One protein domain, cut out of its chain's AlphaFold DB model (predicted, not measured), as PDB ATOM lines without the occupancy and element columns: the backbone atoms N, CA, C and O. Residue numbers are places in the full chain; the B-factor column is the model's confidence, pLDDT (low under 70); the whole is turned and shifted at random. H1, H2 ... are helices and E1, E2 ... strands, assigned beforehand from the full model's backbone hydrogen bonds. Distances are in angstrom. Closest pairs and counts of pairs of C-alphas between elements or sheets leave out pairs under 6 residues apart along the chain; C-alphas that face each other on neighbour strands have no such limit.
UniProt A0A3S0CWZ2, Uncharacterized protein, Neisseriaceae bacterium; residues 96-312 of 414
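AT A GLANCE: This is residues 96 to 312 of the 414 residues of an uncharacterized protein of Neisseriaceae bacterium (UniProt A0A3S0CWZ2). The model has two lobes: a sandwich of two small sheets, E4 E12 E1 E14 and E3 E2 E13, with H1 in the wedge between their edge strands E4 and E3, and a seven-stranded sheet, E10 E5 E6 E9 E8 E7 E11, curled like part of a barrel. The links of residues 123 to 129, 157 to 171 and 275 to 292 run out to the end of the sandwich lobe away from the curled sheet. The printed part has 217 residues, with two named helices and 14 named strands in the order E1 E2 E3 H1, E4 to E11, H2, E12 E13 E14; the three sheets are antiparallel throughout. The class is mostly strand, though only 101 residues, under half, are in named elements. The whole is compact, with a radius of gyration of the C-alphas of 18.3 A and spans of 58 by 40 by 26 A.

HOW THE PARTS SIT: E1, residues 96 to 99, has two antiparallel neighbours, E14, residues 307 to 311, and E12, residues 268 to 274; N 97 and O 308, and N 98 and O 270, are each 2.9 A apart, within hydrogen-bond range. E4, residues 172 to 178, is the edge strand beside E12, with N 175 and O 271 at 2.9 A. E2, residues 113 to 122, and E3, residues 130 to 139, form a hairpin, with N 118 and O 134 at 2.9 A. E13, residues 293 to 298, is E2's other neighbour, with N 119 and O 295 at 2.9 A. These two sheets form a sandwich, face to face, with their facing parts 10.3 A centre to centre and best planes 28 degrees apart. H1, residues 143 to 156, makes two layers with each sheet, a helix on one face. It lies over E4 and E12 at a height over the sheet of 8.0 A, and over E3 at 8.8 A; its closest C-alphas to E4 are those of Ser 151 and Ala 174, 5.0 A. In the curled sheet, E5, residues 191 to 194, and E6, residues 200 to 203, form a hairpin, with N 193 and O 202 at 2.8 A. E7, residues 214 to 217, E8, residues 226 to 233, and E9, residues 236 to 239, are a meander, each strand the antiparallel neighbour of the one before; N 227 and O 215, and N 233 and O 236, are at 2.8 A. With E6 they make a Greek key, in which E6 is the antiparallel neighbour of E9, N 201 and O 237 at 2.9 A. E8 bends by 63 degrees at residue 230. The edge strands are E10, residues 248 to 251, beside E5, and E11, residues 255 to 258, beside E7; N 250 and O 192, and N 216 and O 256, are at 2.8 A. The closest C-alphas of E4 and E8 are those of Met 176 and Val 226, 5.2 A. H2, residues 260 to 265, only grazes the curled sheet. In H1 every O i to N i+4 pair is within hydrogen-bond range; in H2, 1 of 2.

IN THESE COORDINATES: E1 begins at C-alpha 96, (-51.219, -36.342, 17.504). E2 is 29.2 A long, E3 30.0 A, H1 19.9 A, E4 19.8 A, E8 19.7 A, E12 20.4 A and E13 16.8 A. H1 begins at C-alpha 143, (-36.309, -38.376, 26.126). E14, 12.1 A long, ends at C-alpha 311, (-55.572, -31.761, 14.855).

THE WHOLE: The two C-alphas farthest apart are those of Trp 127 and Thr 188, 59.3 A. The printed part has no cut. The long links are E1 to E2, H1 to E4, E4 to E5 and E12 to E13. The mean pLDDT of the printed part is 84.1; residues 122 to 130, 157 to 170 and 278 to 287 are under 70.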
ATOM      1  N   ILE A  96     -51.308 -36.024  16.073       94.56
ATOM      2  CA  ILE A  96     -51.219 -36.342  17.504       94.56
ATOM      3  C   ILE A  96     -49.776 -36.157  17.957       94.56
ATOM      4  O   ILE A  96     -48.860 -36.691  17.339       94.56
ATOM      5  N   SER A  97     -49.573 -35.445  19.063       93.94
ATOM      6  CA  SER A  97     -48.265 -35.308  19.709       93.94
ATOM      7  C   SER A  97     -48.192 -36.119  21.000       93.94
ATOM      8  O   SER A  97     -49.184 -36.275  21.717       93.94
ATOM      9  N   VAL A  98     -47.005 -36.651  21.284       94.12
ATOM     10  CA  VAL A  98     -46.701 -37.449  22.474       94.12
ATOM     11  C   VAL A  98     -45.457 -36.873  23.146       94.12
ATOM     12  O   VAL A  98     -44.405 -36.733  22.518       94.12
ATOM     13  N   GLY A  99     -45.568 -36.554  24.435       93.69
ATOM     14  CA  GLY A  99     -44.534 -35.858  25.192       93.69
ATOM     15  C   GLY A  99     -44.563 -34.358  24.927       93.69
ATOM     16  O   GLY A  99     -45.582 -33.710  25.163       93.69
ATOM     17  N   TYR A 100     -43.443 -33.795  24.471       94.00
ATOM     18  CA  TYR A 100     -43.390 -32.385  24.090       94.00
ATOM     19  C   TYR A 100     -44.215 -32.104  22.823       94.00
ATOM     20  O   TYR A 100     -43.993 -32.723  21.782       94.00
ATOM     21  N   ASN A 101     -45.135 -31.142  22.900       89.56
ATOM     22  CA  ASN A 101     -46.072 -30.793  21.823       89.56
ATOM     23  C   ASN A 101     -45.722 -29.489  21.079       89.56
ATOM     24  O   ASN A 101     -46.555 -28.952  20.351       89.56
ATOM     25  N   GLY A 102     -44.520 -28.944  21.293       87.62
ATOM     26  CA  GLY A 102     -44.098 -27.651  20.740       87.62
ATOM     27  C   GLY A 102     -44.275 -26.463  21.689       87.62
ATOM     28  O   GLY A 102     -43.684 -25.410  21.456       87.62
ATOM     29  N   THR A 103     -45.021 -26.637  22.787       88.44
ATOM     30  CA  THR A 103     -45.184 -25.617  23.840       88.44
ATOM     31  C   THR A 103     -44.857 -26.183  25.221       88.44
ATOM     32  O   THR A 103     -44.033 -25.623  25.940       88.44
ATOM     33  N   THR A 104     -45.453 -27.319  25.590       90.44
ATOM     34  CA  THR A 104     -45.299 -27.967  26.901       90.44
ATOM     35  C   THR A 104     -45.183 -29.487  26.761       90.44
ATOM     36  O   THR A 104     -45.250 -30.033  25.660       90.44
ATOM     37  N   GLY A 105     -44.995 -30.178  27.887       91.12
ATOM     38  CA  GLY A 105     -44.943 -31.637  27.950       91.12
ATOM     39  C   GLY A 105     -43.529 -32.207  27.865       91.12
ATOM     40  O   GLY A 105     -42.569 -31.535  27.493       91.12
ATOM     41  N   SER A 106     -43.411 -33.465  28.265       92.56
ATOM     42  CA  SER A 106     -42.177 -34.244  28.257       92.56
ATOM     43  C   SER A 106     -42.521 -35.729  28.231       92.56
ATOM     44  O   SER A 106     -43.649 -36.126  28.536       92.56
ATOM     45  N   ILE A 107     -41.549 -36.553  27.851       92.88
ATOM     46  CA  ILE A 107     -41.666 -38.006  27.959       92.88
ATOM     47  C   ILE A 107     -41.269 -38.420  29.378       92.88
ATOM     48  O   ILE A 107     -40.179 -38.086  29.846       92.88
ATOM     49  N   ASP A 108     -42.131 -39.182  30.048       90.81
ATOM     50  CA  ASP A 108     -41.832 -39.799  31.340       90.81
ATOM     51  C   ASP A 108     -40.753 -40.876  31.160       90.81
ATOM     52  O   ASP A 108     -40.873 -41.749  30.302       90.81
ATOM     53  N   LEU A 109     -39.693 -40.837  31.967       90.06
ATOM     54  CA  LEU A 109     -38.557 -41.764  31.923       90.06
ATOM     55  C   LEU A 109     -38.488 -42.706  33.136       90.06
ATOM     56  O   LEU A 109     -37.492 -43.403  33.308       90.06
ATOM     57  N   SER A 110     -39.542 -42.769  33.956       86.94
ATOM     58  CA  SER A 110     -39.633 -43.639  35.140       86.94
ATOM     59  C   SER A 110     -39.401 -45.123  34.836       86.94
ATOM     60  O   SER A 110     -38.941 -45.871  35.694       86.94
ATOM     61  N   THR A 111     -39.688 -45.552  33.605       84.88
ATOM     62  CA  THR A 111     -39.386 -46.897  33.099       84.88
ATOM     63  C   THR A 111     -38.536 -46.807  31.834       84.88
ATOM     64  O   THR A 111     -38.874 -46.052  30.920       84.88
ATOM     65  N   ALA A 112     -37.468 -47.608  31.757       81.94
ATOM     66  CA  ALA A 112     -36.562 -47.623  30.605       81.94
ATOM     67  C   ALA A 112     -37.196 -48.240  29.348       81.94
ATOM     68  O   ALA A 112     -37.012 -47.714  28.252       81.94
ATOM     69  N   SER A 113     -37.952 -49.332  29.498       87.81
ATOM     70  CA  SER A 113     -38.652 -49.997  28.391       87.81
ATOM     71  C   SER A 113     -40.046 -49.413  28.194       87.81
ATOM     72  O   SER A 113     -40.813 -49.293  29.152       87.81
ATOM     73  N   LYS A 114     -40.386 -49.083  26.947       89.62
ATOM     74  CA  LYS A 114     -41.671 -48.487  26.580       89.62
ATOM     75  C   LYS A 114     -42.293 -49.212  25.399       89.62
ATOM     76  O   LYS A 114     -41.620 -49.474  24.405       89.62
ATOM     77  N   LEU A 115     -43.592 -49.476  25.508       90.50
ATOM     78  CA  LEU A 115     -44.407 -50.053  24.440       90.50
ATOM     79  C   LEU A 115     -45.379 -49.001  23.927       90.50
ATOM     80  O   LEU A 115     -46.180 -48.478  24.695       90.50
ATOM     81  N   PHE A 116     -45.333 -48.689  22.643       89.88
ATOM     82  CA  PHE A 116     -46.190 -47.701  22.001       89.88
ATOM     83  C   PHE A 116     -47.045 -48.370  20.938       89.88
ATOM     84  O   PHE A 116     -46.545 -49.202  20.188       89.88
ATOM     85  N   LYS A 117     -48.336 -48.048  20.866       90.69
ATOM     86  CA  LYS A 117     -49.232 -48.667  19.887       90.69
ATOM     87  C   LYS A 117     -49.955 -47.613  19.068       90.69
ATOM     88  O   LYS A 117     -50.466 -46.645  19.626       90.69
ATOM     89  N   ILE A 118     -50.049 -47.858  17.766       88.75
ATOM     90  CA  ILE A 118     -50.895 -47.096  16.849       88.75
ATOM     91  C   ILE A 118     -51.967 -48.043  16.318       88.75
ATOM     92  O   ILE A 118     -51.651 -49.095  15.758       88.75
ATOM     93  N   SER A 119     -53.227 -47.677  16.522       87.44
ATOM     94  CA  SER A 119     -54.392 -48.365  15.973       87.44
ATOM     95  C   SER A 119     -54.918 -47.552  14.795       87.44
ATOM     96  O   SER A 119     -55.484 -46.483  14.995       87.44
ATOM     97  N   TYR A 120     -54.736 -48.042  13.577       83.31
ATOM     98  CA  TYR A 120     -55.280 -47.442  12.364       83.31
ATOM     99  C   TYR A 120     -56.726 -47.891  12.186       83.31
ATOM    100  O   TYR A 120     -57.019 -49.091  12.226       83.31
ATOM    101  N   LYS A 121     -57.625 -46.928  11.991       78.69
ATOM    102  CA  LYS A 121     -59.029 -47.185  11.679       78.69
ATOM    103  C   LYS A 121     -59.159 -47.318  10.170       78.69
ATOM    104  O   LYS A 121     -58.938 -46.355   9.440       78.69
ATOM    105  N   HIS A 122     -59.496 -48.515   9.705       68.06
ATOM    106  CA  HIS A 122     -59.780 -48.790   8.303       68.06
ATOM    107  C   HIS A 122     -61.258 -49.121   8.135       68.06
ATOM    108  O   HIS A 122     -61.813 -49.933   8.870       68.06
ATOM    109  N   ASN A 123     -61.890 -48.558   7.110       59.75
ATOM    110  CA  ASN A 123     -63.286 -48.848   6.778       59.75
ATOM    111  C   ASN A 123     -63.415 -49.629   5.452       59.75
ATOM    112  O   ASN A 123     -64.451 -49.602   4.785       59.75
ATOM    113  N   GLN A 124     -62.338 -50.317   5.051       53.31
ATOM    114  CA  GLN A 124     -62.181 -50.821   3.682       53.31
ATOM    115  C   GLN A 124     -62.337 -52.334   3.517       53.31
ATOM    116  O   GLN A 124     -62.477 -52.808   2.392       53.31
ATOM    117  N   LEU A 125     -62.321 -53.112   4.601       45.78
ATOM    118  CA  LEU A 125     -62.342 -54.570   4.524       45.78
ATOM    119  C   LEU A 125     -63.581 -55.136   5.206       45.78
ATOM    120  O   LEU A 125     -63.684 -55.195   6.427       45.78
ATOM    121  N   VAL A 126     -64.488 -55.657   4.384       45.19
ATOM    122  CA  VAL A 126     -65.586 -56.535   4.812       45.19
ATOM    123  C   VAL A 126     -66.651 -55.831   5.664       45.19
ATOM    124  O   VAL A 126     -66.918 -56.235   6.790       45.19
ATOM    125  N   TRP A 127     -67.279 -54.781   5.119       50.16
ATOM    126  CA  TRP A 127     -68.526 -54.179   5.640       50.16
ATOM    127  C   TRP A 127     -68.521 -53.819   7.144       50.16
ATOM    128  O   TRP A 127     -69.581 -53.625   7.736       50.16
ATOM    129  N   SER A 128     -67.339 -53.715   7.754       54.91
ATOM    130  CA  SER A 128     -67.115 -53.408   9.162       54.91
ATOM    131  C   SER A 128     -65.814 -52.622   9.318       54.91
ATOM    132  O   SER A 128     -64.918 -52.697   8.473       54.91
ATOM    133  N   GLU A 129     -65.732 -51.826  10.380       62.06
ATOM    134  CA  GLU A 129     -64.520 -51.092  10.732       62.06
ATOM    135  C   GLU A 129     -63.458 -52.094  11.198       62.06
ATOM    136  O   GLU A 129     -63.629 -52.785  12.204       62.06
ATOM    137  N   GLN A 130     -62.363 -52.199  10.447       66.38
ATOM    138  CA  GLN A 130     -61.214 -53.004  10.826       66.38
ATOM    139  C   GLN A 130     -60.159 -52.121  11.470       66.38
ATOM    140  O   GLN A 130     -59.768 -51.084  10.935       66.38
ATOM    141  N   VAL A 131     -59.659 -52.566  12.618       74.44
ATOM    142  CA  VAL A 131     -58.571 -51.885  13.312       74.44
ATOM    143  C   VAL A 131     -57.280 -52.638  13.048       74.44
ATOM    144  O   VAL A 131     -57.090 -53.753  13.540       74.44
ATOM    145  N   PHE A 132     -56.375 -52.019  12.299       77.06
ATOM    146  CA  PHE A 132     -55.018 -52.526  12.138       77.06
ATOM    147  C   PHE A 132     -54.143 -51.940  13.246       77.06
ATOM    148  O   PHE A 132     -54.145 -50.733  13.463       77.06
ATOM    149  N   LYS A 133     -53.409 -52.773  13.986       80.81
ATOM    150  CA  LYS A 133     -52.590 -52.319  15.120       80.81
ATOM    151  C   LYS A 133     -51.118 -52.541  14.836       80.81
ATOM    152  O   LYS A 133     -50.725 -53.631  14.428       80.81
ATOM    153  N   ARG A 134     -50.302 -51.534  15.132       83.19
ATOM    154  CA  ARG A 134     -48.842 -51.644  15.171       83.19
ATOM    155  C   ARG A 134     -48.327 -51.349  16.564       83.19
ATOM    156  O   ARG A 134     -48.867 -50.490  17.259       83.19
ATOM    157  N   VAL A 135     -47.295 -52.086  16.953       86.69
ATOM    158  CA  VAL A 135     -46.606 -51.946  18.232       86.69
ATOM    159  C   VAL A 135     -45.167 -51.551  17.936       86.69
ATOM    160  O   VAL A 135     -44.537 -52.141  17.064       86.69
ATOM    161  N   TYR A 136     -44.685 -50.557  18.663       88.62
ATOM    162  CA  TYR A 136     -43.333 -50.030  18.607       88.62
ATOM    163  C   TYR A 136     -42.732 -50.142  19.998       88.62
ATOM    164  O   TYR A 136     -43.411 -49.897  21.002       88.62
ATOM    165  N   GLU A 137     -41.464 -50.513  20.060       89.00
ATOM    166  CA  GLU A 137     -40.788 -50.781  21.322       89.00
ATOM    167  C   GLU A 137     -39.491 -49.991  21.375       89.00
ATOM    168  O   GLU A 137     -38.746 -49.917  20.403       89.00
ATOM    169  N   THR A 138     -39.203 -49.383  22.516       90.06
ATOM    170  CA  THR A 138     -37.924 -48.704  22.733       90.06
ATOM    171  C   THR A 138     -37.448 -48.955  24.150       90.06
ATOM    172  O   THR A 138     -38.237 -49.126  25.082       90.06
ATOM    173  N   SER A 139     -36.131 -48.980  24.297       85.50
ATOM    174  CA  SER A 139     -35.443 -48.966  25.574       85.50
ATOM    175  C   SER A 139     -34.515 -47.758  25.585       85.50
ATOM    176  O   SER A 139     -33.562 -47.698  24.802       85.50
ATOM    177  N   GLY A 140     -34.785 -46.787  26.451       80.31
ATOM    178  CA  GLY A 140     -34.014 -45.551  26.496       80.31
ATOM    179  C   GLY A 140     -34.122 -44.852  27.842       80.31
ATOM    180  O   GLY A 140     -35.189 -44.810  28.449       80.31
ATOM    181  N   SER A 141     -33.006 -44.290  28.303       83.44
ATOM    182  CA  SER A 141     -32.926 -43.503  29.539       83.44
ATOM    183  C   SER A 141     -33.020 -41.993  29.306       83.44
ATOM    184  O   SER A 141     -32.973 -41.233  30.267       83.44
ATOM    185  N   THR A 142     -33.148 -41.539  28.053       90.19
ATOM    186  CA  THR A 142     -33.276 -40.117  27.696       90.19
ATOM    187  C   THR A 142     -34.489 -39.887  26.799       90.19
ATOM    188  O   THR A 142     -34.839 -40.737  25.977       90.19
ATOM    189  N   GLN A 143     -35.124 -38.716  26.925       92.56
ATOM    190  CA  GLN A 143     -36.309 -38.376  26.126       92.56
ATOM    191  C   GLN A 143     -35.966 -38.325  24.631       92.56
ATOM    192  O   GLN A 143     -36.717 -38.839  23.807       92.56
ATOM    193  N   ALA A 144     -34.791 -37.787  24.291       92.00
ATOM    194  CA  ALA A 144     -34.300 -37.710  22.919       92.00
ATOM    195  C   ALA A 144     -34.096 -39.098  22.284       92.00
ATOM    196  O   ALA A 144     -34.402 -39.292  21.107       92.00
ATOM    197  N   LYS A 145     -33.623 -40.095  23.051       90.94
ATOM    198  CA  LYS A 145     -33.481 -41.478  22.566       90.94
ATOM    199  C   LYS A 145     -34.839 -42.126  22.315       90.94
ATOM    200  O   LYS A 145     -35.034 -42.716  21.264       90.94
ATOM    201  N   VAL A 146     -35.778 -41.975  23.250       91.69
ATOM    202  CA  VAL A 146     -37.135 -42.523  23.103       91.69
ATOM    203  C   VAL A 146     -37.840 -41.910  21.890       91.69
ATOM    204  O   VAL A 146     -38.403 -42.635  21.075       91.69
ATOM    205  N   ALA A 147     -37.785 -40.582  21.742       92.44
ATOM    206  CA  ALA A 147     -38.427 -39.885  20.632       92.44
ATOM    207  C   ALA A 147     -37.788 -40.225  19.275       92.44
ATOM    208  O   ALA A 147     -38.516 -40.430  18.301       92.44
ATOM    209  N   SER A 148     -36.454 -40.338  19.212       90.94
ATOM    210  CA  SER A 148     -35.763 -40.767  17.987       90.94
ATOM    211  C   SER A 148     -36.108 -42.207  17.621       90.94
ATOM    212  O   SER A 148     -36.607 -42.418  16.527       90.94
ATOM    213  N   ASP A 149     -35.986 -43.172  18.533       90.38
ATOM    214  CA  ASP A 149     -36.269 -44.586  18.239       90.38
ATOM    215  C   ASP A 149     -37.672 -44.826  17.684       90.38
ATOM    216  O   ASP A 149     -37.838 -45.561  16.711       90.38
ATOM    217  N   ILE A 150     -38.687 -44.219  18.304       90.06
ATOM    218  CA  ILE A 150     -40.073 -44.365  17.858       90.06
ATOM    219  C   ILE A 150     -40.264 -43.698  16.494       90.06
ATOM    220  O   ILE A 150     -40.872 -44.293  15.606       90.06
ATOM    221  N   SER A 151     -39.709 -42.499  16.294       89.81
ATOM    222  CA  SER A 151     -39.823 -41.791  15.013       89.81
ATOM    223  C   SER A 151     -39.100 -42.526  13.880       89.81
ATOM    224  O   SER A 151     -39.603 -42.591  12.760       89.81
ATOM    225  N   GLU A 152     -37.931 -43.101  14.163       87.75
ATOM    226  CA  GLU A 152     -37.152 -43.912  13.227       87.75
ATOM    227  C   GLU A 152     -37.912 -45.190  12.855       87.75
ATOM    228  O   GLU A 152     -38.094 -45.463  11.671       87.75
ATOM    229  N   GLN A 153     -38.433 -45.931  13.839       86.81
ATOM    230  CA  GLN A 153     -39.229 -47.132  13.572       86.81
ATOM    231  C   GLN A 153     -40.464 -46.824  12.723       86.81
ATOM    232  O   GLN A 153     -40.719 -47.528  11.752       86.81
ATOM    233  N   ILE A 154     -41.209 -45.762  13.038       86.25
ATOM    234  CA  ILE A 154     -42.408 -45.390  12.275       86.25
ATOM    235  C   ILE A 154     -42.053 -45.050  10.825       86.25
ATOM    236  O   ILE A 154     -42.707 -45.549   9.915       86.25
ATOM    237  N   ASN A 155     -41.006 -44.251  10.603       85.56
ATOM    238  CA  ASN A 155     -40.659 -43.773   9.264       85.56
ATOM    239  C   ASN A 155     -39.892 -44.793   8.404       85.56
ATOM    240  O   ASN A 155     -39.873 -44.646   7.186       85.56
ATOM    241  N   PHE A 156     -39.223 -45.788   8.996       75.94
ATOM    242  CA  PHE A 156     -38.540 -46.847   8.236       75.94
ATOM    243  C   PHE A 156     -39.393 -48.092   8.014       75.94
ATOM    244  O   PHE A 156     -39.110 -48.876   7.105       75.94
ATOM    245  N   MET A 157     -40.418 -48.315   8.835       65.75
ATOM    246  CA  MET A 157     -41.282 -49.480   8.693       65.75
ATOM    247  C   MET A 157     -42.285 -49.293   7.556       65.75
ATOM    248  O   MET A 157     -43.479 -49.100   7.806       65.75
ATOM    249  N   SER A 158     -41.811 -49.484   6.320       56.00
ATOM    250  CA  SER A 158     -42.693 -49.635   5.162       56.00
ATOM    251  C   SER A 158     -43.753 -50.703   5.446       56.00
ATOM    252  O   SER A 158     -43.464 -51.788   5.969       56.00
ATOM    253  N   LEU A 159     -45.019 -50.389   5.184       54.94
ATOM    254  CA  LEU A 159     -46.081 -51.390   5.236       54.94
ATOM    255  C   LEU A 159     -45.843 -52.430   4.133       54.94
ATOM    256  O   LEU A 159     -45.783 -52.048   2.962       54.94
ATOM    257  N   PRO A 160     -45.737 -53.737   4.460       46.66
ATOM    258  CA  PRO A 160     -45.852 -54.746   3.424       46.66
ATOM    259  C   PRO A 160     -47.205 -54.534   2.755       46.66
ATOM    260  O   PRO A 160     -48.227 -54.452   3.441       46.66
ATOM    261  N   ALA A 161     -47.204 -54.400   1.427       45.84
ATOM    262  CA  ALA A 161     -48.434 -54.341   0.659       45.84
ATOM    263  C   ALA A 161     -49.281 -55.554   1.058       45.84
ATOM    264  O   ALA A 161     -48.883 -56.697   0.830       45.84
ATOM    265  N   LEU A 162     -50.430 -55.322   1.689       41.34
ATOM    266  CA  LEU A 162     -51.426 -56.365   1.880       41.34
ATOM    267  C   LEU A 162     -51.903 -56.777   0.473       41.34
ATOM    268  O   LEU A 162     -52.736 -56.110  -0.134       41.34
ATOM    269  N   ASN A 163     -51.284 -57.824  -0.082       39.91
ATOM    270  CA  ASN A 163     -51.679 -58.563  -1.286       39.91
ATOM    271  C   ASN A 163     -52.349 -57.736  -2.402       39.91
ATOM    272  O   ASN A 163     -53.485 -58.012  -2.772       39.91
ATOM    273  N   GLY A 164     -51.662 -56.733  -2.959       40.44
ATOM    274  CA  GLY A 164     -52.051 -56.095  -4.231       40.44
ATOM    275  C   GLY A 164     -53.408 -55.371  -4.269       40.44
ATOM    276  O   GLY A 164     -53.792 -54.890  -5.331       40.44
ATOM    277  N   VAL A 165     -54.121 -55.277  -3.142       41.09
ATOM    278  CA  VAL A 165     -55.391 -54.542  -3.013       41.09
ATOM    279  C   VAL A 165     -55.150 -53.123  -2.493       41.09
ATOM    280  O   VAL A 165     -55.899 -52.213  -2.824       41.09
ATOM    281  N   TYR A 166     -54.072 -52.898  -1.741       44.38
ATOM    282  CA  TYR A 166     -53.723 -51.580  -1.206       44.38
ATOM    283  C   TYR A 166     -52.578 -50.961  -1.994       44.38
ATOM    284  O   TYR A 166     -51.578 -51.628  -2.278       44.38
ATOM    285  N   SER A 167     -52.700 -49.671  -2.307       41.50
ATOM    286  CA  SER A 167     -51.563 -48.871  -2.750       41.50
ATOM    287  C   SER A 167     -50.476 -48.936  -1.679       41.50
ATOM    288  O   SER A 167     -50.722 -48.667  -0.505       41.50
ATOM    289  N   THR A 168     -49.279 -49.327  -2.090       40.31
ATOM    290  CA  THR A 168     -48.072 -49.359  -1.270       40.31
ATOM    291  C   THR A 168     -47.833 -47.963  -0.687       40.31
ATOM    292  O   THR A 168     -47.654 -47.014  -1.446       40.31
ATOM    293  N   GLY A 169     -47.867 -47.808   0.635       51.81
ATOM    294  CA  GLY A 169     -47.620 -46.512   1.263       51.81
ATOM    295  C   GLY A 169     -47.718 -46.551   2.782       51.81
ATOM    296  O   GLY A 169     -48.488 -47.329   3.343       51.81
ATOM    297  N   ASP A 170     -46.919 -45.714   3.438       66.12
ATOM    298  CA  ASP A 170     -46.971 -45.490   4.879       66.12
ATOM    299  C   ASP A 170     -48.238 -44.702   5.249       66.12
ATOM    300  O   ASP A 170     -48.592 -43.739   4.574       66.12
ATOM    301  N   TYR A 171     -48.944 -45.103   6.314       76.69
ATOM    302  CA  TYR A 171     -50.156 -44.397   6.769       76.69
ATOM    303  C   TYR A 171     -49.844 -43.187   7.649       76.69
ATOM    304  O   TYR A 171     -50.620 -42.236   7.700       76.69
ATOM    305  N   VAL A 172     -48.738 -43.235   8.386       84.62
ATOM    306  CA  VAL A 172     -48.356 -42.204   9.350       84.62
ATOM    307  C   VAL A 172     -46.868 -41.935   9.222       84.62
ATOM    308  O   VAL A 172     -46.083 -42.876   9.164       84.62
ATOM    309  N   SER A 173     -46.495 -40.660   9.246       88.56
ATOM    310  CA  SER A 173     -45.114 -40.216   9.440       88.56
ATOM    311  C   SER A 173     -44.932 -39.633  10.836       88.56
ATOM    312  O   SER A 173     -45.863 -39.047  11.391       88.56
ATOM    313  N   ALA A 174     -43.726 -39.730  11.381       90.94
ATOM    314  CA  ALA A 174     -43.363 -39.148  12.665       90.94
ATOM    315  C   ALA A 174     -42.271 -38.082  12.504       90.94
ATOM    316  O   ALA A 174     -41.299 -38.280  11.774       90.94
ATOM    317  N   ILE A 175     -42.387 -36.976  13.234       92.12
ATOM    318  CA  ILE A 175     -41.289 -36.020  13.427       92.12
ATOM    319  C   ILE A 175     -41.000 -35.886  14.914       92.12
ATOM    320  O   ILE A 175     -41.908 -35.954  15.741       92.12
ATOM    321  N   MET A 176     -39.742 -35.645  15.258       94.12
ATOM    322  CA  MET A 176     -39.352 -35.366  16.632       94.12
ATOM    323  C   MET A 176     -39.384 -33.858  16.891       94.12
ATOM    324  O   MET A 176     -38.980 -33.062  16.045       94.12
ATOM    325  N   LEU A 177     -39.851 -33.484  18.079       94.12
ATOM    326  CA  LEU A 177     -39.945 -32.111  18.562       94.12
ATOM    327  C   LEU A 177     -39.025 -31.927  19.769       94.12
ATOM    328  O   LEU A 177     -38.856 -32.839  20.581       94.12
ATOM    329  N   CYS A 178     -38.458 -30.731  19.904       94.12
ATOM    330  CA  CYS A 178     -37.571 -30.373  21.006       94.12
ATOM    331  C   CYS A 178     -37.849 -28.943  21.463       94.12
ATOM    332  O   CYS A 178     -37.986 -28.044  20.629       94.12
ATOM    333  N   ASN A 179     -37.874 -28.724  22.779       94.06
ATOM    334  CA  ASN A 179     -38.076 -27.395  23.358       94.06
ATOM    335  C   ASN A 179     -36.826 -26.499  23.317       94.06
ATOM    336  O   ASN A 179     -36.918 -25.311  23.618       94.06
ATOM    337  N   HIS A 180     -35.661 -27.050  22.976       91.50
ATOM    338  CA  HIS A 180     -34.423 -26.286  22.893       91.50
ATOM    339  C   HIS A 180     -34.368 -25.507  21.573       91.50
ATOM    340  O   HIS A 180     -34.521 -26.087  20.496       91.50
ATOM    341  N   ALA A 181     -34.084 -24.206  21.649       85.19
ATOM    342  CA  ALA A 181     -33.985 -23.302  20.494       85.19
ATOM    343  C   ALA A 181     -32.738 -23.532  19.615       85.19
ATOM    344  O   ALA A 181     -32.503 -22.804  18.674       85.19
ATOM    345  N   GLY A 182     -31.901 -24.512  19.955       89.50
ATOM    346  CA  GLY A 182     -30.668 -24.811  19.223       89.50
ATOM    347  C   GLY A 182     -29.644 -23.672  19.227       89.50
ATOM    348  O   GLY A 182     -29.703 -22.739  20.028       89.50
ATOM    349  N   ALA A 183     -28.641 -23.814  18.372       91.62
ATOM    350  CA  ALA A 183     -27.650 -22.801  18.050       91.62
ATOM    351  C   ALA A 183     -27.431 -22.784  16.533       91.62
ATOM    352  O   ALA A 183     -27.658 -23.786  15.855       91.62
ATOM    353  N   ALA A 184     -26.954 -21.664  15.993       91.25
ATOM    354  CA  ALA A 184     -26.607 -21.587  14.579       91.25
ATOM    355  C   ALA A 184     -25.485 -22.582  14.231       91.25
ATOM    356  O   ALA A 184     -24.526 -22.752  14.993       91.25
ATOM    357  N   ILE A 185     -25.584 -23.211  13.059       91.44
ATOM    358  CA  ILE A 185     -24.485 -24.011  12.511       91.44
ATOM    359  C   ILE A 185     -23.313 -23.078  12.202       91.44
ATOM    360  O   ILE A 185     -23.476 -22.044  11.555       91.44
ATOM    361  N   THR A 186     -22.119 -23.449  12.661       89.06
ATOM    362  CA  THR A 186     -20.886 -22.708  12.378       89.06
ATOM    363  C   THR A 186     -20.112 -23.387  11.251       89.06
ATOM    364  O   THR A 186     -20.152 -24.609  11.094       89.06
ATOM    365  N   GLY A 187     -19.425 -22.595  10.428       88.88
ATOM    366  CA  GLY A 187     -18.707 -23.077   9.250       88.88
ATOM    367  C   GLY A 187     -18.856 -22.135   8.061       88.88
ATOM    368  O   GLY A 187     -19.175 -20.959   8.226       88.88
ATOM    369  N   THR A 188     -18.604 -22.659   6.863       91.94
ATOM    370  CA  THR A 188     -18.727 -21.908   5.599       91.94
ATOM    371  C   THR A 188     -19.893 -22.385   4.731       91.94
ATOM    372  O   THR A 188     -20.097 -21.861   3.636       91.94
ATOM    373  N   ALA A 189     -20.655 -23.384   5.193       91.94
ATOM    374  CA  ALA A 189     -21.868 -23.836   4.524       91.94
ATOM    375  C   ALA A 189     -22.910 -22.714   4.489       91.94
ATOM    376  O   ALA A 189     -23.140 -22.035   5.486       91.94
ATOM    377  N   THR A 190     -23.564 -22.543   3.344       93.88
ATOM    378  CA  THR A 190     -24.675 -21.595   3.173       93.88
ATOM    379  C   THR A 190     -26.003 -22.298   2.917       93.88
ATOM    380  O   THR A 190     -27.058 -21.710   3.160       93.88
ATOM    381  N   THR A 191     -25.976 -23.565   2.485       94.31
ATOM    382  CA  THR A 191     -27.180 -24.348   2.186       94.31
ATOM    383  C   THR A 191     -27.049 -25.806   2.614       94.31
ATOM    384  O   THR A 191     -26.007 -26.429   2.393       94.31
ATOM    385  N   LEU A 192     -28.151 -26.366   3.111       95.44
ATOM    386  CA  LEU A 192     -28.363 -27.792   3.336       95.44
ATOM    387  C   LEU A 192     -29.353 -28.321   2.290       95.44
ATOM    388  O   LEU A 192     -30.511 -27.913   2.260       95.44
ATOM    389  N   THR A 193     -28.911 -29.237   1.435       96.12
ATOM    390  CA  THR A 193     -29.778 -29.898   0.453       96.12
ATOM    391  C   THR A 193     -30.411 -31.129   1.080       96.12
ATOM    392  O   THR A 193     -29.703 -32.011   1.568       96.12
ATOM    393  N   VAL A 194     -31.738 -31.200   1.039       94.94
ATOM    394  CA  VAL A 194     -32.539 -32.305   1.576       94.94
ATOM    395  C   VAL A 194     -33.500 -32.825   0.517       94.94
ATOM    396  O   VAL A 194     -34.014 -32.075  -0.313       94.94
ATOM    397  N   THR A 195     -33.749 -34.132   0.548       92.88
ATOM    398  CA  THR A 195     -34.733 -34.791  -0.318       92.88
ATOM    399  C   THR A 195     -35.769 -35.481   0.553       92.88
ATOM    400  O   THR A 195     -35.408 -36.255   1.438       92.88
ATOM    401  N   LYS A 196     -37.055 -35.215   0.306       88.38
ATOM    402  CA  LYS A 196     -38.165 -35.874   0.998       88.38
ATOM    403  C   LYS A 196     -38.040 -37.394   0.884       88.38
ATOM    404  O   LYS A 196     -37.807 -37.916  -0.202       88.38
ATOM    405  N   GLY A 197     -38.201 -38.094   2.003       85.62
ATOM    406  CA  GLY A 197     -38.074 -39.548   2.095       85.62
ATOM    407  C   GLY A 197     -36.632 -40.066   2.079       85.62
ATOM    408  O   GLY A 197     -36.429 -41.269   2.202       85.62
ATOM    409  N   SER A 198     -35.624 -39.193   1.971       89.38
ATOM    410  CA  SER A 198     -34.213 -39.570   2.083       89.38
ATOM    411  C   SER A 198     -33.699 -39.346   3.503       89.38
ATOM    412  O   SER A 198     -34.055 -38.371   4.162       89.38
ATOM    413  N   ASN A 199     -32.819 -40.230   3.960       91.94
ATOM    414  CA  ASN A 199     -32.047 -40.060   5.192       91.94
ATOM    415  C   ASN A 199     -30.759 -39.251   4.971       91.94
ATOM    416  O   ASN A 199     -29.985 -39.067   5.901       91.94
ATOM    417  N   THR A 200     -30.486 -38.799   3.748       93.06
ATOM    418  CA  THR A 200     -29.249 -38.095   3.417       93.06
ATOM    419  C   THR A 200     -29.518 -36.606   3.249       93.06
ATOM    420  O   THR A 200     -30.373 -36.206   2.456       93.06
ATOM    421  N   ALA A 201     -28.745 -35.790   3.960       94.56
ATOM    422  CA  ALA A 201     -28.701 -34.346   3.795       94.56
ATOM    423  C   ALA A 201     -27.273 -33.915   3.435       94.56
ATOM    424  O   ALA A 201     -26.303 -34.474   3.946       94.56
ATOM    425  N   VAL A 202     -27.120 -32.949   2.530       96.06
ATOM    426  CA  VAL A 202     -25.802 -32.552   2.005       96.06
ATOM    427  C   VAL A 202     -25.576 -31.062   2.199       96.06
ATOM    428  O   VAL A 202     -26.300 -30.238   1.640       96.06
ATOM    429  N   MET A 203     -24.552 -30.711   2.970       95.62
ATOM    430  CA  MET A 203     -24.076 -29.336   3.095       95.62
ATOM    431  C   MET A 203     -23.269 -28.947   1.856       95.62
ATOM    432  O   MET A 203     -22.489 -29.734   1.320       95.62
ATOM    433  N   ASN A 204     -23.402 -27.708   1.397       95.25
ATOM    434  CA  ASN A 204     -22.598 -27.234   0.268       95.25
ATOM    435  C   ASN A 204     -21.145 -26.890   0.645       95.25
ATOM    436  O   ASN A 204     -20.320 -26.714  -0.249       95.25
ATOM    437  N   ASN A 205     -20.822 -26.789   1.939       94.69
ATOM    438  CA  ASN A 205     -19.470 -26.511   2.432       94.69
ATOM    439  C   ASN A 205     -19.278 -26.994   3.891       94.69
ATOM    440  O   ASN A 205     -20.089 -27.769   4.399       94.69
ATOM    441  N   THR A 206     -18.206 -26.554   4.563       92.62
ATOM    442  CA  THR A 206     -17.843 -26.986   5.925       92.62
ATOM    443  C   THR A 206     -18.887 -26.619   6.985       92.62
ATOM    444  O   THR A 206     -19.490 -25.543   6.935       92.62
ATOM    445  N   HIS A 207     -19.053 -27.497   7.978       94.25
ATOM    446  CA  HIS A 207     -19.997 -27.364   9.092       94.25
ATOM    447  C   HIS A 207     -19.443 -27.999  10.379       94.25
ATOM    448  O   HIS A 207     -18.491 -28.777  10.331       94.25
ATOM    449  N   ASN A 208     -20.070 -27.711  11.523       93.81
ATOM    450  CA  ASN A 208     -19.673 -28.219  12.843       93.81
ATOM    451  C   ASN A 208     -20.529 -29.381  13.389       93.81
ATOM    452  O   ASN A 208     -20.330 -29.775  14.535       93.81
ATOM    453  N   LEU A 209     -21.482 -29.915  12.616       93.62
ATOM    454  CA  LEU A 209     -22.288 -31.074  13.032       93.62
ATOM    455  C   LEU A 209     -21.425 -32.320  13.259       93.62
ATOM    456  O   LEU A 209     -20.586 -32.654  12.419       93.62
ATOM    457  N   THR A 210     -21.697 -33.042  14.344       94.06
ATOM    458  CA  THR A 210     -21.059 -34.322  14.660       94.06
ATOM    459  C   THR A 210     -22.093 -35.429  14.876       94.06
ATOM    460  O   THR A 210     -23.285 -35.184  15.062       94.06
ATOM    461  N   SER A 211     -21.651 -36.687  14.810       93.56
ATOM    462  CA  SER A 211     -22.511 -37.841  15.097       93.56
ATOM    463  C   SER A 211     -23.040 -37.783  16.533       93.56
ATOM    464  O   SER A 211     -22.262 -37.660  17.473       93.56
ATOM    465  N   GLY A 212     -24.350 -37.968  16.706       91.06
ATOM    466  CA  GLY A 212     -25.025 -37.896  18.003       91.06
ATOM    467  C   GLY A 212     -25.613 -36.524  18.334       91.06
ATOM    468  O   GLY A 212     -26.434 -36.446  19.248       91.06
ATOM    469  N   ASP A 213     -25.264 -35.482  17.578       94.50
ATOM    470  CA  ASP A 213     -25.976 -34.209  17.635       94.50
ATOM    471  C   ASP A 213     -27.369 -34.335  17.014       94.50
ATOM    472  O   ASP A 213     -27.708 -35.304  16.327       94.50
ATOM    473  N   TYR A 214     -28.189 -33.324  17.252       94.56
ATOM    474  CA  TYR A 214     -29.505 -33.177  16.663       94.56
ATOM    475  C   TYR A 214     -29.531 -31.917  15.804       94.56
ATOM    476  O   TYR A 214     -28.887 -30.920  16.120       94.56
ATOM    477  N   VAL A 215     -30.269 -31.959  14.701       94.38
ATOM    478  CA  VAL A 215     -30.389 -30.853  13.755       94.38
ATOM    479  C   VAL A 215     -31.860 -30.517  13.540       94.38
ATOM    480  O   VAL A 215     -32.661 -31.393  13.216       94.38
ATOM    481  N   ARG A 216     -32.228 -29.253  13.738       93.50
ATOM    482  CA  ARG A 216     -33.546 -28.712  13.390       93.50
ATOM    483  C   ARG A 216     -33.481 -28.203  11.958       93.50
ATOM    484  O   ARG A 216     -32.567 -27.452  11.629       93.50
ATOM    485  N   ILE A 217     -34.405 -28.635  11.101       91.44
ATOM    486  CA  ILE A 217     -34.390 -28.294   9.671       91.44
ATOM    487  C   ILE A 217     -35.736 -27.691   9.277       91.44
ATOM    488  O   ILE A 217     -36.764 -28.348   9.423       91.44
ATOM    489  N   GLY A 218     -35.717 -26.495   8.685       82.25
ATOM    490  CA  GLY A 218     -36.913 -25.852   8.126       82.25
ATOM    491  C   GLY A 218     -37.441 -24.668   8.936       82.25
ATOM    492  O   GLY A 218     -38.470 -24.114   8.563       82.25
ATOM    493  N   GLY A 219     -36.725 -24.257   9.985       82.31
ATOM    494  CA  GLY A 219     -37.063 -23.122  10.839       82.31
ATOM    495  C   GLY A 219     -36.297 -23.148  12.167       82.31
ATOM    496  O   GLY A 219     -35.530 -24.075  12.434       82.31
ATOM    497  N   THR A 220     -36.490 -22.101  12.971       77.75
ATOM    498  CA  THR A 220     -35.868 -21.897  14.296       77.75
ATOM    499  C   THR A 220     -36.888 -21.994  15.443       77.75
ATOM    500  O   THR A 220     -36.607 -21.651  16.591       77.75
ATOM    501  N   GLY A 221     -38.128 -22.381  15.139       81.62
ATOM    502  CA  GLY A 221     -39.217 -22.504  16.100       81.62
ATOM    503  C   GLY A 221     -39.229 -23.877  16.764       81.62
ATOM    504  O   GLY A 221     -38.865 -24.881  16.162       81.62
ATOM    505  N   THR A 222     -39.715 -23.965  18.005       82.81
ATOM    506  CA  THR A 222     -39.770 -25.222  18.782       82.81
ATOM    507  C   THR A 222     -40.715 -26.287  18.210       82.81
ATOM    508  O   THR A 222     -40.637 -27.448  18.615       82.81
ATOM    509  N   ILE A 223     -41.569 -25.913  17.252       84.50
ATOM    510  CA  ILE A 223     -42.476 -26.802  16.508       84.50
ATOM    511  C   ILE A 223     -41.830 -27.432  15.266       84.50
ATOM    512  O   ILE A 223     -42.394 -28.365  14.699       84.50
ATOM    513  N   ASP A 224     -40.670 -26.931  14.838       89.69
ATOM    514  CA  ASP A 224     -40.001 -27.428  13.638       89.69
ATOM    515  C   ASP A 224     -39.385 -28.814  13.882       89.69
ATOM    516  O   ASP A 224     -38.959 -29.121  15.003       89.69
ATOM    517  N   PRO A 225     -39.311 -29.665  12.844       91.81
ATOM    518  CA  PRO A 225     -38.831 -31.027  12.989       91.81
ATOM    519  C   PRO A 225     -37.338 -31.065  13.330       91.81
ATOM    520  O   PRO A 225     -36.503 -30.391  12.718       91.81
ATOM    521  N   VAL A 226     -37.006 -31.921  14.293       94.56
ATOM    522  CA  VAL A 226     -35.638 -32.212  14.718       94.56
ATOM    523  C   VAL A 226     -35.257 -33.619  14.267       94.56
ATOM    524  O   VAL A 226     -36.025 -34.567  14.415       94.56
ATOM    525  N   TYR A 227     -34.046 -33.769  13.747       94.19
ATOM    526  CA  TYR A 227     -33.494 -35.026  13.261       94.19
ATOM    527  C   TYR A 227     -32.221 -35.356  14.025       94.19
ATOM    528  O   TYR A 227     -31.410 -34.480  14.312       94.19
ATOM    529  N   ARG A 228     -32.015 -36.629  14.357       94.19
ATOM    530  CA  ARG A 228     -30.745 -37.085  14.927       94.19
ATOM    531  C   ARG A 228     -29.699 -37.190  13.820       94.19
ATOM    532  O   ARG A 228     -29.987 -37.747  12.767       94.19
ATOM    533  N   VAL A 229     -28.482 -36.722  14.063       95.06
ATOM    534  CA  VAL A 229     -27.335 -36.959  13.183       95.06
ATOM    535  C   VAL A 229     -26.771 -38.341  13.501       95.06
ATOM    536  O   VAL A 229     -26.176 -38.558  14.556       95.06
ATOM    537  N   GLN A 230     -26.989 -39.298  12.601       93.38
ATOM    538  CA  GLN A 230     -26.518 -40.671  12.757       93.38
ATOM    539  C   GLN A 230     -25.043 -40.811  12.381       93.38
ATOM    540  O   GLN A 230     -24.309 -41.542  13.042       93.38
ATOM    541  N   SER A 231     -24.608 -40.123  11.327       94.62
ATOM    542  CA  SER A 231     -23.203 -40.070  10.922       94.62
ATOM    543  C   SER A 231     -22.922 -38.845  10.053       94.62
ATOM    544  O   SER A 231     -23.833 -38.249   9.475       94.62
ATOM    545  N   VAL A 232     -21.645 -38.476   9.958       95.50
ATOM    546  CA  VAL A 232     -21.146 -37.394   9.104       95.50
ATOM    547  C   VAL A 232     -19.956 -37.925   8.312       95.50
ATOM    548  O   VAL A 232     -19.022 -38.470   8.897       95.50
ATOM    549  N   ASN A 233     -19.987 -37.763   6.990       94.81
ATOM    550  CA  ASN A 233     -18.890 -38.093   6.086       94.81
ATOM    551  C   ASN A 233     -18.608 -36.898   5.165       94.81
ATOM    552  O   ASN A 233     -19.317 -36.678   4.181       94.81
ATOM    553  N   GLY A 234     -17.594 -36.098   5.508       92.56
ATOM    554  CA  GLY A 234     -17.362 -34.809   4.856       92.56
ATOM    555  C   GLY A 234     -18.585 -33.908   5.013       92.56
ATOM    556  O   GLY A 234     -19.028 -33.670   6.131       92.56
ATOM    557  N   ASN A 235     -19.155 -33.466   3.893       94.19
ATOM    558  CA  ASN A 235     -20.347 -32.615   3.877       94.19
ATOM    559  C   ASN A 235     -21.668 -33.407   3.835       94.19
ATOM    560  O   ASN A 235     -22.750 -32.815   3.788       94.19
ATOM    561  N   THR A 236     -21.599 -34.740   3.774       95.25
ATOM    562  CA  THR A 236     -22.771 -35.616   3.729       95.25
ATOM    563  C   THR A 236     -23.144 -36.045   5.140       95.25
ATOM    564  O   THR A 236     -22.341 -36.632   5.865       95.25
ATOM    565  N   ILE A 237     -24.386 -35.771   5.520       96.31
ATOM    566  CA  ILE A 237     -24.953 -36.048   6.835       96.31
ATOM    567  C   ILE A 237     -26.001 -37.146   6.668       96.31
ATOM    568  O   ILE A 237     -26.934 -37.005   5.876       96.31
ATOM    569  N   THR A 238     -25.864 -38.224   7.437       94.94
ATOM    570  CA  THR A 238     -26.898 -39.260   7.536       94.94
ATOM    571  C   THR A 238     -27.787 -38.937   8.726       94.94
ATOM    572  O   THR A 238     -27.320 -38.883   9.866       94.94
ATOM    573  N   LEU A 239     -29.066 -38.702   8.464       93.44
ATOM    574  CA  LEU A 239     -30.106 -38.481   9.456       93.44
ATOM    575  C   LEU A 239     -30.622 -39.823   9.984       93.44
ATOM    576  O   LEU A 239     -30.722 -40.797   9.242       93.44
ATOM    577  N   GLY A 240     -30.986 -39.846  11.264       87.31
ATOM    578  CA  GLY A 240     -31.566 -41.012  11.919       87.31
ATOM    579  C   GLY A 240     -32.907 -41.405  11.315       87.31
ATOM    580  O   GLY A 240     -33.175 -42.586  11.196       87.31
ATOM    581  N   SER A 241     -33.717 -40.449  10.854       87.19
ATOM    582  CA  SER A 241     -34.978 -40.707  10.155       87.19
ATOM    583  C   SER A 241     -35.019 -40.011   8.787       87.19
ATOM    584  O   SER A 241     -34.357 -38.985   8.601       87.19
ATOM    585  N   PRO A 242     -35.799 -40.533   7.819       88.69
ATOM    586  CA  PRO A 242     -36.018 -39.863   6.542       88.69
ATOM    587  C   PRO A 242     -36.610 -38.457   6.712       88.69
ATOM    588  O   PRO A 242     -37.499 -38.244   7.541       88.69
ATOM    589  N   TYR A 243     -36.159 -37.504   5.895       89.56
ATOM    590  CA  TYR A 243     -36.673 -36.135   5.884       89.56
ATOM    591  C   TYR A 243     -38.138 -36.098   5.420       89.56
ATOM    592  O   TYR A 243     -38.477 -36.677   4.389       89.56
ATOM    593  N   GLN A 244     -39.014 -35.428   6.172       85.31
ATOM    594  CA  GLN A 244     -40.472 -35.519   5.971       85.31
ATOM    595  C   GLN A 244     -41.064 -34.336   5.191       85.31
ATOM    596  O   GLN A 244     -42.117 -34.471   4.562       85.31
ATOM    597  N   SER A 245     -40.380 -33.191   5.186       87.94
ATOM    598  CA  SER A 245     -40.837 -31.986   4.485       87.94
ATOM    599  C   SER A 245     -40.425 -31.984   3.006       87.94
ATOM    600  O   SER A 245     -39.768 -32.902   2.514       87.94
ATOM    601  N   SER A 246     -40.848 -30.958   2.266       88.94
ATOM    602  CA  SER A 246     -40.576 -30.812   0.831       88.94
ATOM    603  C   SER A 246     -39.078 -30.765   0.513       88.94
ATOM    604  O   SER A 246     -38.323 -30.049   1.167       88.94
ATOM    605  N   SER A 247     -38.658 -31.493  -0.526       92.81
ATOM    606  CA  SER A 247     -37.279 -31.463  -1.033       92.81
ATOM    607  C   SER A 247     -36.851 -30.045  -1.422       92.81
ATOM    608  O   SER A 247     -37.643 -29.293  -1.991       92.81
ATOM    609  N   GLY A 248     -35.586 -29.700  -1.185       93.50
ATOM    610  CA  GLY A 248     -35.051 -28.391  -1.554       93.50
ATOM    611  C   GLY A 248     -33.684 -28.086  -0.948       93.50
ATOM    612  O   GLY A 248     -33.131 -28.867  -0.173       93.50
ATOM    613  N   ALA A 249     -33.145 -26.924  -1.318       93.88
ATOM    614  CA  ALA A 249     -31.975 -26.334  -0.679       93.88
ATOM    615  C   ALA A 249     -32.442 -25.371   0.421       93.88
ATOM    616  O   ALA A 249     -33.001 -24.312   0.136       93.88
ATOM    617  N   ILE A 250     -32.231 -25.752   1.677       94.00
ATOM    618  CA  ILE A 250     -32.591 -24.957   2.851       94.00
ATOM    619  C   ILE A 250     -31.420 -24.039   3.192       94.00
ATOM    620  O   ILE A 250     -30.277 -24.490   3.285       94.00
ATOM    621  N   ALA A 251     -31.690 -22.748   3.381       93.62
ATOM    622  CA  ALA A 251     -30.676 -21.805   3.835       93.62
ATOM    623  C   ALA A 251     -30.178 -22.207   5.228       93.62
ATOM    624  O   ALA A 251     -30.981 -22.524   6.104       93.62
ATOM    625  N   ILE A 252     -28.864 -22.155   5.459       93.00
ATOM    626  CA  ILE A 252     -28.280 -22.566   6.746       93.00
ATOM    627  C   ILE A 252     -28.807 -21.740   7.930       93.00
ATOM    628  O   ILE A 252     -28.871 -22.233   9.046       93.00
ATOM    629  N   ALA A 253     -29.245 -20.502   7.676       90.25
ATOM    630  CA  ALA A 253     -29.886 -19.637   8.666       90.25
ATOM    631  C   ALA A 253     -31.232 -20.187   9.184       90.25
ATOM    632  O   ALA A 253     -31.730 -19.716  10.200       90.25
ATOM    633  N   SER A 254     -31.819 -21.168   8.494       91.62
ATOM    634  CA  SER A 254     -33.041 -21.888   8.884       91.62
ATOM    635  C   SER A 254     -32.741 -23.308   9.384       91.62
ATOM    636  O   SER A 254     -33.611 -24.183   9.340       91.62
ATOM    637  N   VAL A 255     -31.492 -23.557   9.791       92.19
ATOM    638  CA  VAL A 255     -31.026 -24.834  10.330       92.19
ATOM    639  C   VAL A 255     -30.264 -24.579  11.626       92.19
ATOM    640  O   VAL A 255     -29.350 -23.756  11.677       92.19
ATOM    641  N   GLU A 256     -30.606 -25.324  12.670       94.38
ATOM    642  CA  GLU A 256     -29.985 -25.181  13.988       94.38
ATOM    643  C   GLU A 256     -29.418 -26.511  14.470       94.38
ATOM    644  O   GLU A 256     -29.999 -27.574  14.251       94.38
ATOM    645  N   ILE A 257     -28.285 -26.447  15.163       94.50
ATOM    646  CA  ILE A 257     -27.685 -27.577  15.861       94.50
ATOM    647  C   ILE A 257     -28.130 -27.584  17.326       94.50
ATOM    648  O   ILE A 257     -28.110 -26.567  18.017       94.50
ATOM    649  N   ILE A 258     -28.509 -28.756  17.816       94.50
ATOM    650  CA  ILE A 258     -28.736 -29.049  19.226       94.50
ATOM    651  C   ILE A 258     -27.716 -30.122  19.589       94.50
ATOM    652  O   ILE A 258     -27.834 -31.281  19.190       94.50
ATOM    653  N   THR A 259     -26.683 -29.725  20.322       93.50
ATOM    654  CA  THR A 259     -25.621 -30.648  20.737       93.50
ATOM    655  C   THR A 259     -26.175 -31.766  21.617       93.50
ATOM    656  O   THR A 259     -27.169 -31.576  22.324       93.50
ATOM    657  N   ALA A 260     -25.504 -32.917  21.652       89.38
ATOM    658  CA  ALA A 260     -25.901 -34.024  22.530       89.38
ATOM    659  C   ALA A 260     -26.051 -33.597  24.012       89.38
ATOM    660  O   ALA A 260     -26.963 -34.050  24.709       89.38
ATOM    661  N   ALA A 261     -25.203 -32.676  24.485       90.00
ATOM    662  CA  ALA A 261     -25.285 -32.115  25.833       90.00
ATOM    663  C   ALA A 261     -26.573 -31.299  26.052       90.00
ATOM    664  O   ALA A 261     -27.279 -31.523  27.033       90.00
ATOM    665  N   GLN A 262     -26.917 -30.401  25.126       92.19
ATOM    666  CA  GLN A 262     -28.175 -29.640  25.173       92.19
ATOM    667  C   GLN A 262     -29.396 -30.563  25.071       92.19
ATOM    668  O   GLN A 262     -30.376 -30.381  25.790       92.19
ATOM    669  N   ALA A 263     -29.326 -31.601  24.233       90.25
ATOM    670  CA  ALA A 263     -30.402 -32.576  24.095       90.25
ATOM    671  C   ALA A 263     -30.648 -33.382  25.386       90.25
ATOM    672  O   ALA A 263     -31.767 -33.821  25.637       90.25
ATOM    673  N   SER A 264     -29.628 -33.565  26.231       87.88
ATOM    674  CA  SER A 264     -29.760 -34.306  27.493       87.88
ATOM    675  C   SER A 264     -30.624 -33.605  28.551       87.88
ATOM    676  O   SER A 264     -31.205 -34.279  29.399       87.88
ATOM    677  N   THR A 265     -30.737 -32.273  28.492       89.00
ATOM    678  CA  THR A 265     -31.510 -31.458  29.448       89.00
ATOM    679  C   THR A 265     -32.813 -30.919  28.858       89.00
ATOM    680  O   THR A 265     -33.669 -30.428  29.594       89.00
ATOM    681  N   ALA A 266     -32.976 -31.020  27.540       92.56
ATOM    682  CA  ALA A 266     -34.157 -30.576  26.825       92.56
ATOM    683  C   ALA A 266     -35.326 -31.569  26.945       92.56
ATOM    684  O   ALA A 266     -35.152 -32.781  27.097       92.56
ATOM    685  N   ALA A 267     -36.542 -31.041  26.833       93.75
ATOM    686  CA  ALA A 267     -37.742 -31.849  26.694       93.75
ATOM    687  C   ALA A 267     -37.914 -32.255  25.227       93.75
ATOM    688  O   ALA A 267     -37.821 -31.417  24.325       93.75
ATOM    689  N   PHE A 268     -38.185 -33.540  25.007       94.25
ATOM    690  CA  PHE A 268     -38.442 -34.094  23.683       94.25
ATOM    691  C   PHE A 268     -39.830 -34.717  23.615       94.25
ATOM    692  O   PHE A 268     -40.407 -35.159  24.609       94.25
ATOM    693  N   GLY A 269     -40.350 -34.752  22.401       94.50
ATOM    694  CA  GLY A 269     -41.590 -35.412  22.042       94.50
ATOM    695  C   GLY A 269     -41.546 -35.805  20.581       94.50
ATOM    696  O   GLY A 269     -40.561 -35.559  19.882       94.50
ATOM    697  N   PHE A 270     -42.618 -36.413  20.111       93.50
ATOM    698  CA  PHE A 270     -42.797 -36.681  18.693       93.50
ATOM    699  C   PHE A 270     -44.238 -36.399  18.292       93.50
ATOM    700  O   PHE A 270     -45.170 -36.606  19.071       93.50
ATOM    701  N   ALA A 271     -44.405 -35.902  17.074       93.56
ATOM    702  CA  ALA A 271     -45.695 -35.666  16.455       93.56
ATOM    703  C   ALA A 271     -45.890 -36.644  15.298       93.56
ATOM    704  O   ALA A 271     -45.000 -36.852  14.473       93.56
ATOM    705  N   LEU A 272     -47.067 -37.253  15.273       92.50
ATOM    706  CA  LEU A 272     -47.524 -38.190  14.265       92.50
ATOM    707  C   LEU A 272     -48.457 -37.462  13.311       92.50
ATOM    708  O   LEU A 272     -49.384 -36.793  13.764       92.50
ATOM    709  N   PHE A 273     -48.240 -37.643  12.016       90.31
ATOM    710  CA  PHE A 273     -49.037 -37.050  10.950       90.31
ATOM    711  C   PHE A 273     -49.671 -38.162  10.132       90.31
ATOM    712  O   PHE A 273     -48.960 -39.046   9.653       90.31
ATOM    713  N   GLY A 274     -50.988 -38.100   9.946       86.88
ATOM    714  CA  GLY A 274     -51.671 -38.906   8.939       86.88
ATOM    715  C   GLY A 274     -51.162 -38.528   7.551       86.88
ATOM    716  O   GLY A 274     -51.146 -37.351   7.187       86.88
ATOM    717  N   LEU A 275     -50.707 -39.514   6.786       83.38
ATOM    718  CA  LEU A 275     -50.274 -39.293   5.415       83.38
ATOM    719  C   LEU A 275     -51.491 -39.299   4.480       83.38
ATOM    720  O   LEU A 275     -52.414 -40.095   4.674       83.38
ATOM    721  N   PRO A 276     -51.519 -38.423   3.462       77.81
ATOM    722  CA  PRO A 276     -52.612 -38.408   2.506       77.81
ATOM    723  C   PRO A 276     -52.647 -39.732   1.739       77.81
ATOM    724  O   PRO A 276     -51.641 -40.168   1.180       77.81
ATOM    725  N   LEU A 277     -53.820 -40.361   1.694       72.94
ATOM    726  CA  LEU A 277     -54.037 -41.548   0.878       72.94
ATOM    727  C   LEU A 277     -54.155 -41.137  -0.588       72.94
ATOM    728  O   LEU A 277     -54.883 -40.205  -0.932       72.94
ATOM    729  N   THR A 278     -53.461 -41.852  -1.470       68.38
ATOM    730  CA  THR A 278     -53.666 -41.702  -2.910       68.38
ATOM    731  C   THR A 278     -55.014 -42.307  -3.272       68.38
ATOM    732  O   THR A 278     -55.159 -43.527  -3.334       68.38
ATOM    733  N   TRP A 279     -56.010 -41.456  -3.496       67.12
ATOM    734  CA  TRP A 279     -57.301 -41.907  -3.993       67.12
ATOM    735  C   TRP A 279     -57.193 -42.276  -5.476       67.12
ATOM    736  O   TRP A 279     -56.622 -41.539  -6.280       67.12
ATOM    737  N   SER A 280     -57.756 -43.424  -5.839       62.91
ATOM    738  CA  SER A 280     -57.914 -43.837  -7.230       62.91
ATOM    739  C   SER A 280     -59.234 -44.577  -7.388       62.91
ATOM    740  O   SER A 280     -59.678 -45.267  -6.471       62.91
ATOM    741  N   ILE A 281     -59.852 -44.457  -8.562       59.34
ATOM    742  CA  ILE A 281     -61.021 -45.261  -8.929       59.34
ATOM    743  C   ILE A 281     -60.504 -46.654  -9.297       59.34
ATOM    744  O   ILE A 281     -60.278 -46.947 -10.474       59.34
ATOM    745  N   ASN A 282     -60.235 -47.494  -8.298       54.34
ATOM    746  CA  ASN A 282     -59.795 -48.864  -8.523       54.34
ATOM    747  C   ASN A 282     -60.913 -49.862  -8.150       54.34
ATOM    748  O   ASN A 282     -61.256 -49.981  -6.975       54.34
ATOM    749  N   PRO A 283     -61.437 -50.650  -9.112       48.59
ATOM    750  CA  PRO A 283     -62.466 -51.667  -8.866       48.59
ATOM    751  C   PRO A 283     -62.125 -52.711  -7.800       48.59
ATOM    752  O   PRO A 283     -63.037 -53.276  -7.202       48.59
ATOM    753  N   ALA A 284     -60.841 -53.009  -7.587       49.75
ATOM    754  CA  ALA A 284     -60.401 -53.980  -6.585       49.75
ATOM    755  C   ALA A 284     -60.222 -53.356  -5.192       49.75
ATOM    756  O   ALA A 284     -60.185 -54.078  -4.198       49.75
ATOM    757  N   ALA A 285     -60.126 -52.027  -5.119       52.16
ATOM    758  CA  ALA A 285     -59.754 -51.277  -3.933       52.16
ATOM    759  C   ALA A 285     -60.764 -50.149  -3.713       52.16
ATOM    760  O   ALA A 285     -60.511 -49.006  -4.066       52.16
ATOM    761  N   ASN A 286     -61.933 -50.523  -3.184       55.66
ATOM    762  CA  ASN A 286     -62.891 -49.668  -2.480       55.66
ATOM    763  C   ASN A 286     -62.908 -48.177  -2.904       55.66
ATOM    764  O   ASN A 286     -62.112 -47.383  -2.416       55.66
ATOM    765  N   ASN A 287     -63.888 -47.773  -3.721       59.03
ATOM    766  CA  ASN A 287     -64.050 -46.397  -4.235       59.03
ATOM    767  C   ASN A 287     -64.374 -45.327  -3.166       59.03
ATOM    768  O   ASN A 287     -64.795 -44.224  -3.519       59.03
ATOM    769  N   ARG A 288     -64.233 -45.638  -1.873       71.31
ATOM    770  CA  ARG A 288     -64.526 -44.705  -0.788       71.31
ATOM    771  C   ARG A 288     -63.415 -43.685  -0.649       71.31
ATOM    772  O   ARG A 288     -62.237 -44.033  -0.555       71.31
ATOM    773  N   TYR A 289     -63.803 -42.423  -0.600       75.56
ATOM    774  CA  TYR A 289     -62.901 -41.365  -0.218       75.56
ATOM    775  C   TYR A 289     -62.649 -41.424   1.290       75.56
ATOM    776  O   TYR A 289     -63.556 -41.258   2.107       75.56
ATOM    777  N   GLU A 290     -61.397 -41.684   1.656       76.50
ATOM    778  CA  GLU A 290     -60.970 -41.853   3.036       76.50
ATOM    779  C   GLU A 290     -59.682 -41.073   3.296       76.50
ATOM    780  O   GLU A 290     -58.864 -40.844   2.404       76.50
ATOM    781  N   ILE A 291     -59.501 -40.695   4.555       80.44
ATOM    782  CA  ILE A 291     -58.258 -40.143   5.087       80.44
ATOM    783  C   ILE A 291     -57.781 -41.043   6.216       80.44
ATOM    784  O   ILE A 291     -58.584 -41.735   6.848       80.44
ATOM    785  N   VAL A 292     -56.477 -41.040   6.481       81.81
ATOM    786  CA  VAL A 292     -55.937 -41.840   7.578       81.81
ATOM    787  C   VAL A 292     -56.462 -41.291   8.899       81.81
ATOM    788  O   VAL A 292     -56.225 -40.134   9.245       81.81
ATOM    789  N   SER A 293     -57.132 -42.156   9.657       86.31
ATOM    790  CA  SER A 293     -57.454 -41.920  11.057       86.31
ATOM    791  C   SER A 293     -56.798 -42.986  11.922       86.31
ATOM    792  O   SER A 293     -56.777 -44.173  11.580       86.31
ATOM    793  N   PHE A 294     -56.233 -42.561  13.043       88.12
ATOM    794  CA  PHE A 294     -55.539 -43.432  13.968       88.12
ATOM    795  C   PHE A 294     -55.724 -42.984  15.414       88.12
ATOM    796  O   PHE A 294     -55.839 -41.798  15.719       88.12
ATOM    797  N   ASP A 295     -55.700 -43.961  16.312       90.38
ATOM    798  CA  ASP A 295     -55.611 -43.735  17.746       90.38
ATOM    799  C   ASP A 295     -54.225 -44.139  18.239       90.38
ATOM    800  O   ASP A 295     -53.627 -45.126  17.793       90.38
ATOM    801  N   VAL A 296     -53.727 -43.377  19.206       91.44
ATOM    802  CA  VAL A 296     -52.477 -43.665  19.895       91.44
ATOM    803  C   VAL A 296     -52.788 -44.273  21.253       91.44
ATOM    804  O   VAL A 296     -53.553 -43.710  22.035       91.44
ATOM    805  N   HIS A 297     -52.151 -45.399  21.559       89.00
ATOM    806  CA  HIS A 297     -52.239 -46.021  22.873       89.00
ATOM    807  C   HIS A 297     -50.838 -46.140  23.484       89.00
ATOM    808  O   HIS A 297     -50.053 -46.997  23.056       89.00
ATOM    809  N   PRO A 298     -50.509 -45.314  24.493       84.56
ATOM    810  CA  PRO A 298     -49.311 -45.527  25.283       84.56
ATOM    811  C   PRO A 298     -49.514 -46.822  26.076       84.56
ATOM    812  O   PRO A 298     -50.471 -46.967  26.835       84.56
ATOM    813  N   GLY A 299     -48.664 -47.813  25.832       81.31
ATOM    814  CA  GLY A 299     -48.661 -49.058  26.586       81.31
ATOM    815  C   GLY A 299     -47.895 -48.905  27.898       81.31
ATOM    816  O   GLY A 299     -47.845 -47.840  28.512       81.31
ATOM    817  N   THR A 300     -47.249 -49.984  28.328       84.44
ATOM    818  CA  THR A 300     -46.405 -49.976  29.526       84.44
ATOM    819  C   THR A 300     -45.236 -48.997  29.380       84.44
ATOM    820  O   THR A 300     -44.632 -48.896  28.311       84.44
ATOM    821  N   GLY A 301     -44.903 -48.301  30.471       84.56
ATOM    822  CA  GLY A 301     -43.700 -47.473  30.583       84.56
ATOM    823  C   GLY A 301     -43.854 -46.003  30.183       84.56
ATOM    824  O   GLY A 301     -42.864 -45.282  30.215       84.56
ATOM    825  N   TRP A 302     -45.055 -45.534  29.828       88.06
ATOM    826  CA  TRP A 302     -45.296 -44.132  29.438       88.06
ATOM    827  C   TRP A 302     -45.778 -43.221  30.575       88.06
ATOM    828  O   TRP A 302     -45.724 -42.005  30.411       88.06
ATOM    829  N   GLY A 303     -46.206 -43.786  31.709       87.38
ATOM    830  CA  GLY A 303     -46.525 -43.065  32.948       87.38
ATOM    831  C   GLY A 303     -47.302 -41.759  32.743       87.38
ATOM    832  O   GLY A 303     -48.420 -41.792  32.236       87.38
ATOM    833  N   SER A 304     -46.718 -40.622  33.133       89.06
ATOM    834  CA  SER A 304     -47.339 -39.289  33.040       89.06
ATOM    835  C   SER A 304     -47.139 -38.565  31.698       89.06
ATOM    836  O   SER A 304     -47.446 -37.378  31.597       89.06
ATOM    837  N   THR A 305     -46.632 -39.247  30.665       92.44
ATOM    838  CA  THR A 305     -46.403 -38.638  29.344       92.44
ATOM    839  C   THR A 305     -47.711 -38.113  28.758       92.44
ATOM    840  O   THR A 305     -48.658 -38.871  28.538       92.44
ATOM    841  N   THR A 306     -47.749 -36.820  28.447       91.44
ATOM    842  CA  THR A 306     -48.921 -36.185  27.839       91.44
ATOM    843  C   THR A 306     -49.103 -36.645  26.395       91.44
ATOM    844  O   THR A 306     -48.151 -36.673  25.617       91.44
ATOM    845  N   ILE A 307     -50.344 -36.952  26.019       93.06
ATOM    846  CA  ILE A 307     -50.756 -37.140  24.627       93.06
ATOM    847  C   ILE A 307     -51.735 -36.029  24.293       93.06
ATOM    848  O   ILE A 307     -52.719 -35.829  25.004       93.06
ATOM    849  N   THR A 308     -51.456 -35.285  23.233       93.56
ATOM    850  CA  THR A 308     -52.291 -34.167  22.800       93.56
ATOM    851  C   THR A 308     -52.749 -34.412  21.376       93.56
ATOM    852  O   THR A 308     -51.931 -34.554  20.466       93.56
ATOM    853  N   ASN A 309     -54.067 -34.444  21.183       92.12
ATOM    854  CA  ASN A 309     -54.650 -34.326  19.856       92.12
ATOM    855  C   ASN A 309     -54.493 -32.866  19.413       92.12
ATOM    856  O   ASN A 309     -55.071 -31.968  20.020       92.12
ATOM    857  N   VAL A 310     -53.621 -32.646  18.432       90.75
ATOM    858  CA  VAL A 310     -53.319 -31.313  17.901       90.75
ATOM    859  C   VAL A 310     -54.316 -30.959  16.805       90.75
ATOM    860  O   VAL A 310     -54.698 -29.801  16.671       90.75
ATOM    861  N   GLN A 311     -54.727 -31.956  16.020       91.88
ATOM    862  CA  GLN A 311     -55.572 -31.761  14.855       91.88
ATOM    863  C   GLN A 311     -56.378 -33.025  14.547       91.88
ATOM    864  O   GLN A 311     -55.805 -34.095  14.323       91.88
ATOM    865  N   ASP A 312     -57.699 -32.885  14.461       89.50
ATOM    866  CA  ASP A 312     -58.592 -33.971  14.062       89.50
ATOM    867  C   ASP A 312     -58.613 -34.181  12.537       89.50
ATOM    868  O   ASP A 312     -58.458 -33.215  11.776       89.50
TER     869      ASP A 312